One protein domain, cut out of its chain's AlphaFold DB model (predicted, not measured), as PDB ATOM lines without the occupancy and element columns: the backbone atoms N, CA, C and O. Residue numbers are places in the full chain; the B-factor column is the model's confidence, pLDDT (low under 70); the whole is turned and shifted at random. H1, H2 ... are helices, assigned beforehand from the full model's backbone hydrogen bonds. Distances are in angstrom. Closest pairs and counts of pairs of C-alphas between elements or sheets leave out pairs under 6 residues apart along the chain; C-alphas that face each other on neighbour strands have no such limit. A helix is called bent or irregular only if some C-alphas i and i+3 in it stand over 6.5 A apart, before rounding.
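This is residues 36 to 97 of the 102 residues of a protein of Pleomassaria siparia CBS 279.74 (UniProt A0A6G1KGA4). Two long helices, H2 and H4, run side by side in opposite ways with a gap between them, and they make the long axis of the domain. At the end where H2 begins and H4 ends, the short helix H1 packs on H4, and at the other end the short helix H3 lies in the turn that leads from H2 into H4. The printed part has 62 residues, with four named helices in the order H1, H2, H3, H4 and no named strand, and its class is all helix. The whole is compact, with a radius of gyration of the C-alphas of 11.6 A, and its outline is elongated, with spans of 32 by 20 by 16 A.

Begin with the longest helix, H4, residues 79 to 95. Find C-alpha 79 at (-43.055, -12.674, 25.781); from there H4 runs 24.4 A to C-alpha 95 at (-39.078, -18.265, 49.183), and z rises from the first of these to the second. Next look at H2, residues 54 to 68, which is 20.5 A from first to last C-alpha. Find its C-alpha 54 at (-49.338, -25.869, 47.723) and its C-alpha 68 at (-51.400, -16.511, 29.647); here z falls. H2 is irregular, with C-alphas 63 and 66 standing 7.1 A apart. Look between these two helices in the chain for H3, residues 72 to 75, which is neither bent nor irregular, but only just: its C-alphas 72 and 75 are 6.0 A apart. Last, go back to H1, residues 46 to 50, whose C-alpha 46 is at (-47.332, -12.751, 44.471).

Start from H4 and look across to H2. Their lines stand at a shallow tilt of 1 degree and they run opposite ways, with their centres 13.2 A apart. They are close but not clearly touching; their closest C-alphas, those of Leu 68 and Leu 82, are 7.7 A apart. Now look at residues 88 to 93, the part of H4 that touches H1. The closest C-alphas of H1 and H4 are those of Cys 50 and Cys 93, 4.7 A apart, and 10 pairs of their C-alphas are within 8 A. H1 and H2 are close but not clearly touching, and their closest C-alphas, those of Cys 50 and Val 57, are 6.5 A apart. At the other end, H2 and H3 are close but not clearly touching, with the C-alphas of Cys 67 and Arg 73 closest at 7.3 A. H3 and H4 meet only through their link, and H1 and H3 are apart. In the backbones of H1 and H4 every O i to N i+4 pair is within hydrogen-bond range, while in H2 it is 9 of 11. H3 is too short for such a pair, and its one O i to N i+3 pair is within range.

Look for the two C-alphas farthest apart at Ala 75 and Gly 97; they are 33.7 A apart. The first and last printed C-alphas, those of Gly 36 and Gly 97, are 25.3 A apart. The printed part runs from residue 36 to residue 97 of a full chain of 102 residues and has no cut. The links from H1 to H2, from H2 to H3 and from H3 to H4 are tight, with 3 residues in each, and no link is long. Residues 36 to 45, before H1, hold no named helix. Read the B-factor column for the model's confidence: the mean pLDDT of the printed part is 94.3 and no printed residue is under 70. The mean pLDDT of H3 is 87, and that of H2 is 97.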
ATOM      1  N   GLY A  36     -61.271 -11.898  38.402       92.56
ATOM      2  CA  GLY A  36     -60.019 -11.139  38.469       92.56
ATOM      3  C   GLY A  36     -59.115 -11.476  39.656       92.56
ATOM      4  O   GLY A  36     -57.976 -11.013  39.695       92.56
ATOM      5  N   LEU A  37     -59.596 -12.288  40.597       94.81
ATOM      6  CA  LEU A  37     -58.917 -12.641  41.839       94.81
ATOM      7  C   LEU A  37     -58.801 -14.157  41.979       94.81
ATOM      8  O   LEU A  37     -59.630 -14.913  41.480       94.81
ATOM      9  N   PHE A  38     -57.789 -14.606  42.717       95.19
ATOM     10  CA  PHE A  38     -57.630 -16.006  43.091       95.19
ATOM     11  C   PHE A  38     -57.698 -16.146  44.610       95.19
ATOM     12  O   PHE A  38     -56.765 -15.762  45.310       95.19
ATOM     13  N   TYR A  39     -58.811 -16.662  45.141       93.44
ATOM     14  CA  TYR A  39     -59.054 -16.744  46.592       93.44
ATOM     15  C   TYR A  39     -58.714 -15.433  47.324       93.44
ATOM     16  O   TYR A  39     -57.988 -15.438  48.315       93.44
ATOM     17  N   THR A  40     -59.240 -14.308  46.831       93.88
ATOM     18  CA  THR A  40     -58.987 -12.930  47.314       93.88
ATOM     19  C   THR A  40     -57.598 -12.350  47.025       93.88
ATOM     20  O   THR A  40     -57.401 -11.159  47.246       93.88
ATOM     21  N   CYS A  41     -56.667 -13.132  46.477       94.69
ATOM     22  CA  CYS A  41     -55.372 -12.625  46.040       94.69
ATOM     23  C   CYS A  41     -55.461 -12.004  44.645       94.69
ATOM     24  O   CYS A  41     -55.957 -12.628  43.703       94.69
ATOM     25  N   ASP A  42     -54.932 -10.790  44.507       94.31
ATOM     26  CA  ASP A  42     -54.677 -10.189  43.201       94.31
ATOM     27  C   ASP A  42     -53.509 -10.936  42.524       94.31
ATOM     28  O   ASP A  42     -52.496 -11.190  43.178       94.31
ATOM     29  N   PRO A  43     -53.592 -11.277  41.228       93.81
ATOM     30  CA  PRO A  43     -52.497 -11.912  40.492       93.81
ATOM     31  C   PRO A  43     -51.151 -11.166  40.482       93.81
ATOM     32  O   PRO A  43     -50.124 -11.763  40.144       93.81
ATOM     33  N   SER A  44     -51.151  -9.869  40.800       93.00
ATOM     34  CA  SER A  44     -49.951  -9.050  41.009       93.00
ATOM     35  C   SER A  44     -49.405  -9.107  42.443       93.00
ATOM     36  O   SER A  44     -48.233  -8.797  42.651       93.00
ATOM     37  N   ASP A  45     -50.199  -9.560  43.419       94.31
ATOM     38  CA  ASP A  45     -49.767  -9.825  44.793       94.31
ATOM     39  C   ASP A  45     -49.245 -11.266  44.914       94.31
ATOM     40  O   ASP A  45     -49.907 -12.191  45.399       94.31
ATOM     41  N   LEU A  46     -48.010 -11.455  44.443       93.75
ATOM     42  CA  LEU A  46     -47.332 -12.751  44.471       93.75
ATOM     43  C   LEU A  46     -47.169 -13.291  45.896       93.75
ATOM     44  O   LEU A  46     -47.208 -14.501  46.101       93.75
ATOM     45  N   LYS A  47     -47.028 -12.416  46.899       94.25
ATOM     46  CA  LYS A  47     -46.907 -12.831  48.299       94.25
ATOM     47  C   LYS A  47     -48.220 -13.437  48.799       94.25
ATOM     48  O   LYS A  47     -48.198 -14.501  49.419       94.25
ATOM     49  N   CYS A  48     -49.365 -12.826  48.490       95.56
ATOM     50  CA  CYS A  48     -50.671 -13.411  48.800       95.56
ATOM     51  C   CYS A  48     -50.848 -14.776  48.124       95.56
ATOM     52  O   CYS A  48     -51.230 -15.742  48.787       95.56
ATOM     53  N   LEU A  49     -50.517 -14.885  46.832       95.69
ATOM     54  CA  LEU A  49     -50.617 -16.148  46.093       95.69
ATOM     55  C   LEU A  49     -49.741 -17.247  46.712       95.69
ATOM     56  O   LEU A  49     -50.215 -18.350  46.979       95.69
ATOM     57  N   CYS A  50     -48.474 -16.941  46.979       96.56
ATOM     58  CA  CYS A  50     -47.484 -17.924  47.407       96.56
ATOM     59  C   CYS A  50     -47.592 -18.323  48.891       96.56
ATOM     60  O   CYS A  50     -47.095 -19.378  49.283       96.56
ATOM     61  N   THR A  51     -48.287 -17.539  49.720       96.69
ATOM     62  CA  THR A  51     -48.606 -17.935  51.107       96.69
ATOM     63  C   THR A  51     -49.743 -18.959  51.189       96.69
ATOM     64  O   THR A  51     -49.945 -19.578  52.238       96.69
ATOM     65  N   GLN A  52     -50.461 -19.208  50.087       97.06
ATOM     66  CA  GLN A  52     -51.487 -20.247  50.032       97.06
ATOM     67  C   GLN A  52     -50.889 -21.665  50.193       97.06
ATOM     68  O   GLN A  52     -49.699 -21.912  49.962       97.06
ATOM     69  N   PRO A  53     -51.699 -22.661  50.590       97.81
ATOM     70  CA  PRO A  53     -51.319 -24.072  50.514       97.81
ATOM     71  C   PRO A  53     -50.866 -24.484  49.101       97.81
ATOM     72  O   PRO A  53     -51.376 -23.963  48.113       97.81
ATOM     73  N   GLN A  54     -49.940 -25.447  49.002       97.94
ATOM     74  CA  GLN A  54     -49.338 -25.869  47.723       97.94
ATOM     75  C   GLN A  54     -50.390 -26.207  46.654       97.94
ATOM     76  O   GLN A  54     -50.304 -25.731  45.531       97.94
ATOM     77  N   ASN A  55     -51.442 -26.940  47.026       97.81
ATOM     78  CA  ASN A  55     -52.512 -27.318  46.102       97.81
ATOM     79  C   ASN A  55     -53.253 -26.113  45.495       97.81
ATOM     80  O   ASN A  55     -53.765 -26.225  44.384       97.81
ATOM     81  N   ARG A  56     -53.320 -24.979  46.205       97.75
ATOM     82  CA  ARG A  56     -53.907 -23.737  45.686       97.75
ATOM     83  C   ARG A  56     -52.947 -22.993  44.769       97.75
ATOM     84  O   ARG A  56     -53.392 -22.423  43.785       97.75
ATOM     85  N   VAL A  57     -51.645 -23.032  45.049       97.56
ATOM     86  CA  VAL A  57     -50.632 -22.518  44.114       97.56
ATOM     87  C   VAL A  57     -50.691 -23.310  42.800       97.56
ATOM     88  O   VAL A  57     -50.754 -22.718  41.727       97.56
ATOM     89  N   ASP A  58     -50.794 -24.639  42.875       98.12
ATOM     90  CA  ASP A  58     -50.942 -25.497  41.692       98.12
ATOM     91  C   ASP A  58     -52.243 -25.205  40.922       98.12
ATOM     92  O   ASP A  58     -52.269 -25.204  39.691       98.12
ATOM     93  N   GLU A  59     -53.347 -24.976  41.642       97.62
ATOM     94  CA  GLU A  59     -54.640 -24.599  41.065       97.62
ATOM     95  C   GLU A  59     -54.569 -23.240  40.361       97.62
ATOM     96  O   GLU A  59     -55.062 -23.117  39.240       97.62
ATOM     97  N   TYR A  60     -53.899 -22.258  40.970       97.00
ATOM     98  CA  TYR A  60     -53.674 -20.947  40.375       97.00
ATOM     99  C   TYR A  60     -52.952 -21.064  39.034       97.00
ATOM    100  O   TYR A  60     -53.458 -20.594  38.016       97.00
ATOM    101  N   VAL A  61     -51.804 -21.749  39.014       97.31
ATOM    102  CA  VAL A  61     -51.006 -21.925  37.792       97.31
ATOM    103  C   VAL A  61     -51.820 -22.643  36.720       97.31
ATOM    104  O   VAL A  61     -51.840 -22.208  35.571       97.31
ATOM    105  N   ARG A  62     -52.566 -23.689  37.092       97.44
ATOM    106  CA  ARG A  62     -53.441 -24.419  36.163       97.44
ATOM    107  C   ARG A  62     -54.538 -23.535  35.568       97.44
ATOM    108  O   ARG A  62     -54.882 -23.725  34.404       97.44
ATOM    109  N   ALA A  63     -55.083 -22.601  36.345       96.00
ATOM    110  CA  ALA A  63     -56.110 -21.675  35.884       96.00
ATOM    111  C   ALA A  63     -55.543 -20.627  34.916       96.00
ATOM    112  O   ALA A  63     -56.104 -20.408  33.844       96.00
ATOM    113  N   VAL A  64     -54.414 -19.997  35.260       95.62
ATOM    114  CA  VAL A  64     -53.903 -18.853  34.487       95.62
ATOM    115  C   VAL A  64     -53.011 -19.254  33.317       95.62
ATOM    116  O   VAL A  64     -53.010 -18.560  32.302       95.62
ATOM    117  N   LYS A  65     -52.272 -20.368  33.405       95.81
ATOM    118  CA  LYS A  65     -51.272 -20.751  32.396       95.81
ATOM    119  C   LYS A  65     -51.838 -20.854  30.975       95.81
ATOM    120  O   LYS A  65     -51.248 -20.229  30.096       95.81
ATOM    121  N   PRO A  66     -52.949 -21.567  30.703       95.50
ATOM    122  CA  PRO A  66     -53.437 -21.722  29.330       95.50
ATOM    123  C   PRO A  66     -53.827 -20.383  28.693       95.50
ATOM    124  O   PRO A  66     -53.540 -20.140  27.525       95.50
ATOM    125  N   CYS A  67     -54.442 -19.500  29.480       93.81
ATOM    126  CA  CYS A  67     -54.825 -18.155  29.060       93.81
ATOM    127  C   CYS A  67     -53.600 -17.252  28.850       93.81
ATOM    128  O   CYS A  67     -53.493 -16.564  27.839       93.81
ATOM    129  N   LEU A  68     -52.625 -17.297  29.761       93.44
ATOM    130  CA  LEU A  68     -51.400 -16.511  29.647       93.44
ATOM    131  C   LEU A  68     -50.455 -17.014  28.562       93.44
ATOM    132  O   LEU A  68     -49.580 -16.263  28.157       93.44
ATOM    133  N   GLU A  69     -50.577 -18.255  28.099       93.25
ATOM    134  CA  GLU A  69     -49.781 -18.794  26.990       93.25
ATOM    135  C   GLU A  69     -50.478 -18.667  25.635       93.25
ATOM    136  O   GLU A  69     -49.882 -18.994  24.612       93.25
ATOM    137  N   SER A  70     -51.690 -18.112  25.608       92.19
ATOM    138  CA  SER A  70     -52.440 -17.895  24.379       92.19
ATOM    139  C   SER A  70     -51.849 -16.763  23.523       92.19
ATOM    140  O   SER A  70     -51.101 -15.892  23.998       92.19
ATOM    141  N   GLU A  71     -52.180 -16.771  22.230       90.62
ATOM    142  CA  GLU A  71     -51.775 -15.716  21.296       90.62
ATOM    143  C   GLU A  71     -52.506 -14.399  21.595       90.62
ATOM    144  O   GLU A  71     -51.923 -13.326  21.463       90.62
ATOM    145  N   GLU A  72     -53.746 -14.463  22.090       86.50
ATOM    146  CA  GLU A  72     -54.564 -13.297  22.439       86.50
ATOM    147  C   GLU A  72     -53.891 -12.419  23.497       86.50
ATOM    148  O   GLU A  72     -53.918 -11.189  23.400       86.50
ATOM    149  N   ARG A  73     -53.204 -13.024  24.475       89.06
ATOM    150  CA  ARG A  73     -52.465 -12.274  25.499       89.06
ATOM    151  C   ARG A  73     -51.372 -11.387  24.894       89.06
ATOM    152  O   ARG A  73     -51.107 -10.323  25.463       89.06
ATOM    153  N   LYS A  74     -50.774 -11.747  23.746       87.81
ATOM    154  CA  LYS A  74     -49.666 -10.983  23.128       87.81
ATOM    155  C   LYS A  74     -50.049  -9.554  22.744       87.81
ATOM    156  O   LYS A  74     -49.179  -8.693  22.667       87.81
ATOM    157  N   ALA A  75     -51.344  -9.272  22.581       85.69
ATOM    158  CA  ALA A  75     -51.846  -7.913  22.387       85.69
ATOM    159  C   ALA A  75     -51.627  -6.999  23.611       85.69
ATOM    160  O   ALA A  75     -51.628  -5.779  23.477       85.69
ATOM    161  N   SER A  76     -51.447  -7.581  24.800       82.62
ATOM    162  CA  SER A  76     -51.383  -6.868  26.084       82.62
ATOM    163  C   SER A  76     -50.122  -7.152  26.909       82.62
ATOM    164  O   SER A  76     -49.822  -6.408  27.840       82.62
ATOM    165  N   CYS A  77     -49.361  -8.198  26.578       88.50
ATOM    166  CA  CYS A  77     -48.129  -8.564  27.270       88.50
ATOM    167  C   CYS A  77     -47.114  -9.173  26.299       88.50
ATOM    168  O   CYS A  77     -47.439 -10.058  25.511       88.50
ATOM    169  N   THR A  78     -45.867  -8.704  26.377       91.62
ATOM    170  CA  THR A  78     -44.758  -9.241  25.582       91.62
ATOM    171  C   THR A  78     -44.278 -10.580  26.144       91.62
ATOM    172  O   THR A  78     -44.416 -10.846  27.338       91.62
ATOM    173  N   ASP A  79     -43.630 -11.401  25.318       91.94
ATOM    174  CA  ASP A  79     -43.055 -12.674  25.781       91.94
ATOM    175  C   ASP A  79     -42.025 -12.470  26.909       91.94
ATOM    176  O   ASP A  79     -41.954 -13.268  27.843       91.94
ATOM    177  N   GLY A  80     -41.277 -11.360  26.878       91.44
ATOM    178  CA  GLY A  80     -40.344 -10.989  27.946       91.44
ATOM    179  C   GLY A  80     -41.040 -10.626  29.262       91.44
ATOM    180  O   GLY A  80     -40.585 -11.042  30.323       91.44
ATOM    181  N   ALA A  81     -42.164  -9.903  29.205       91.06
ATOM    182  CA  ALA A  81     -42.953  -9.589  30.396       91.06
ATOM    183  C   ALA A  81     -43.594 -10.852  30.990       91.06
ATOM    184  O   ALA A  81     -43.582 -11.034  32.205       91.06
ATOM    185  N   LEU A  82     -44.076 -11.765  30.137       93.44
ATOM    186  CA  LEU A  82     -44.561 -13.065  30.587       93.44
ATOM    187  C   LEU A  82     -43.441 -13.838  31.287       93.44
ATOM    188  O   LEU A  82     -43.657 -14.369  32.371       93.44
ATOM    189  N   PHE A  83     -42.256 -13.913  30.676       93.81
ATOM    190  CA  PHE A  83     -41.113 -14.608  31.263       93.81
ATOM    191  C   PHE A  83     -40.771 -14.058  32.652       93.81
ATOM    192  O   PHE A  83     -40.658 -14.834  33.595       93.81
ATOM    193  N   GLN A  84     -40.696 -12.733  32.797       92.94
ATOM    194  CA  GLN A  84     -40.456 -12.090  34.090       92.94
ATOM    195  C   GLN A  84     -41.540 -12.433  35.113       92.94
ATOM    196  O   GLN A  84     -41.220 -12.752  36.253       92.94
ATOM    197  N   TYR A  85     -42.815 -12.413  34.716       93.69
ATOM    198  CA  TYR A  85     -43.907 -12.789  35.608       93.69
ATOM    199  C   TYR A  85     -43.774 -14.232  36.115       93.69
ATOM    200  O   TYR A  85     -43.909 -14.477  37.313       93.69
ATOM    201  N   LYS A  86     -43.463 -15.178  35.217       94.81
ATOM    202  CA  LYS A  86     -43.233 -16.586  35.573       94.81
ATOM    203  C   LYS A  86     -42.070 -16.733  36.548       94.81
ATOM    204  O   LYS A  86     -42.219 -17.379  37.579       94.81
ATOM    205  N   ASP A  87     -40.937 -16.117  36.223       95.00
ATOM    206  CA  ASP A  87     -39.709 -16.170  37.017       95.00
ATOM    207  C   ASP A  87     -39.918 -15.607  38.431       95.00
ATOM    208  O   ASP A  87     -39.522 -16.213  39.427       95.00
ATOM    209  N   LEU A  88     -40.643 -14.492  38.536       94.44
ATOM    210  CA  LEU A  88     -40.979 -13.876  39.815       94.44
ATOM    211  C   LEU A  88     -41.970 -14.707  40.623       94.44
ATOM    212  O   LEU A  88     -41.778 -14.852  41.828       94.44
ATOM    213  N   LEU A  89     -42.998 -15.282  39.990       95.38
ATOM    214  CA  LEU A  89     -43.918 -16.185  40.683       95.38
ATOM    215  C   LEU A  89     -43.158 -17.385  41.260       95.38
ATOM    216  O   LEU A  89     -43.347 -17.699  42.431       95.38
ATOM    217  N   VAL A  90     -42.282 -18.015  40.469       96.94
ATOM    218  CA  VAL A  90     -41.432 -19.128  40.919       96.94
ATOM    219  C   VAL A  90     -40.561 -18.687  42.094       96.94
ATOM    220  O   VAL A  90     -40.659 -19.274  43.166       96.94
ATOM    221  N   THR A  91     -39.791 -17.607  41.934       95.94
ATOM    222  CA  THR A  91     -38.857 -17.103  42.956       95.94
ATOM    223  C   THR A  91     -39.561 -16.781  44.274       95.94
ATOM    224  O   THR A  91     -39.108 -17.179  45.350       95.94
ATOM    225  N   VAL A  92     -40.687 -16.063  44.214       95.56
ATOM    226  CA  VAL A  92     -41.443 -15.690  45.416       95.56
ATOM    227  C   VAL A  92     -42.029 -16.939  46.070       95.56
ATOM    228  O   VAL A  92     -41.903 -17.102  47.280       95.56
ATOM    229  N   CYS A  93     -42.602 -17.861  45.298       96.31
ATOM    230  CA  CYS A  93     -43.182 -19.086  45.842       96.31
ATOM    231  C   CYS A  93     -42.136 -20.019  46.457       96.31
ATOM    232  O   CYS A  93     -42.377 -20.558  47.536       96.31
ATOM    233  N   GLU A  94     -40.953 -20.137  45.858       97.50
ATOM    234  CA  GLU A  94     -39.829 -20.872  46.443       97.50
ATOM    235  C   GLU A  94     -39.384 -20.269  47.780       97.50
ATOM    236  O   GLU A  94     -39.127 -21.012  48.731       97.50
ATOM    237  N   SER A  95     -39.381 -18.936  47.907       96.06
ATOM    238  CA  SER A  95     -39.078 -18.265  49.183       96.06
ATOM    239  C   SER A  95     -40.114 -18.550  50.284       96.06
ATOM    240  O   SER A  95     -39.775 -18.533  51.467       96.06
ATOM    241  N   GLU A  96     -41.346 -18.913  49.905       96.62
ATOM    242  CA  GLU A  96     -42.410 -19.375  50.810       96.62
ATOM    243  C   GLU A  96     -42.429 -20.907  50.997       96.62
ATOM    244  O   GLU A  96     -43.370 -21.460  51.580       96.62
ATOM    245  N   GLY A  97     -41.418 -21.622  50.492       97.31
ATOM    246  CA  GLY A  97     -41.331 -23.081  50.574       97.31
ATOM    247  C   GLY A  97     -42.338 -23.811  49.681       97.31
ATOM    248  O   GLY A  97     -42.740 -24.934  49.997       97.31
TER     249      GLY A  97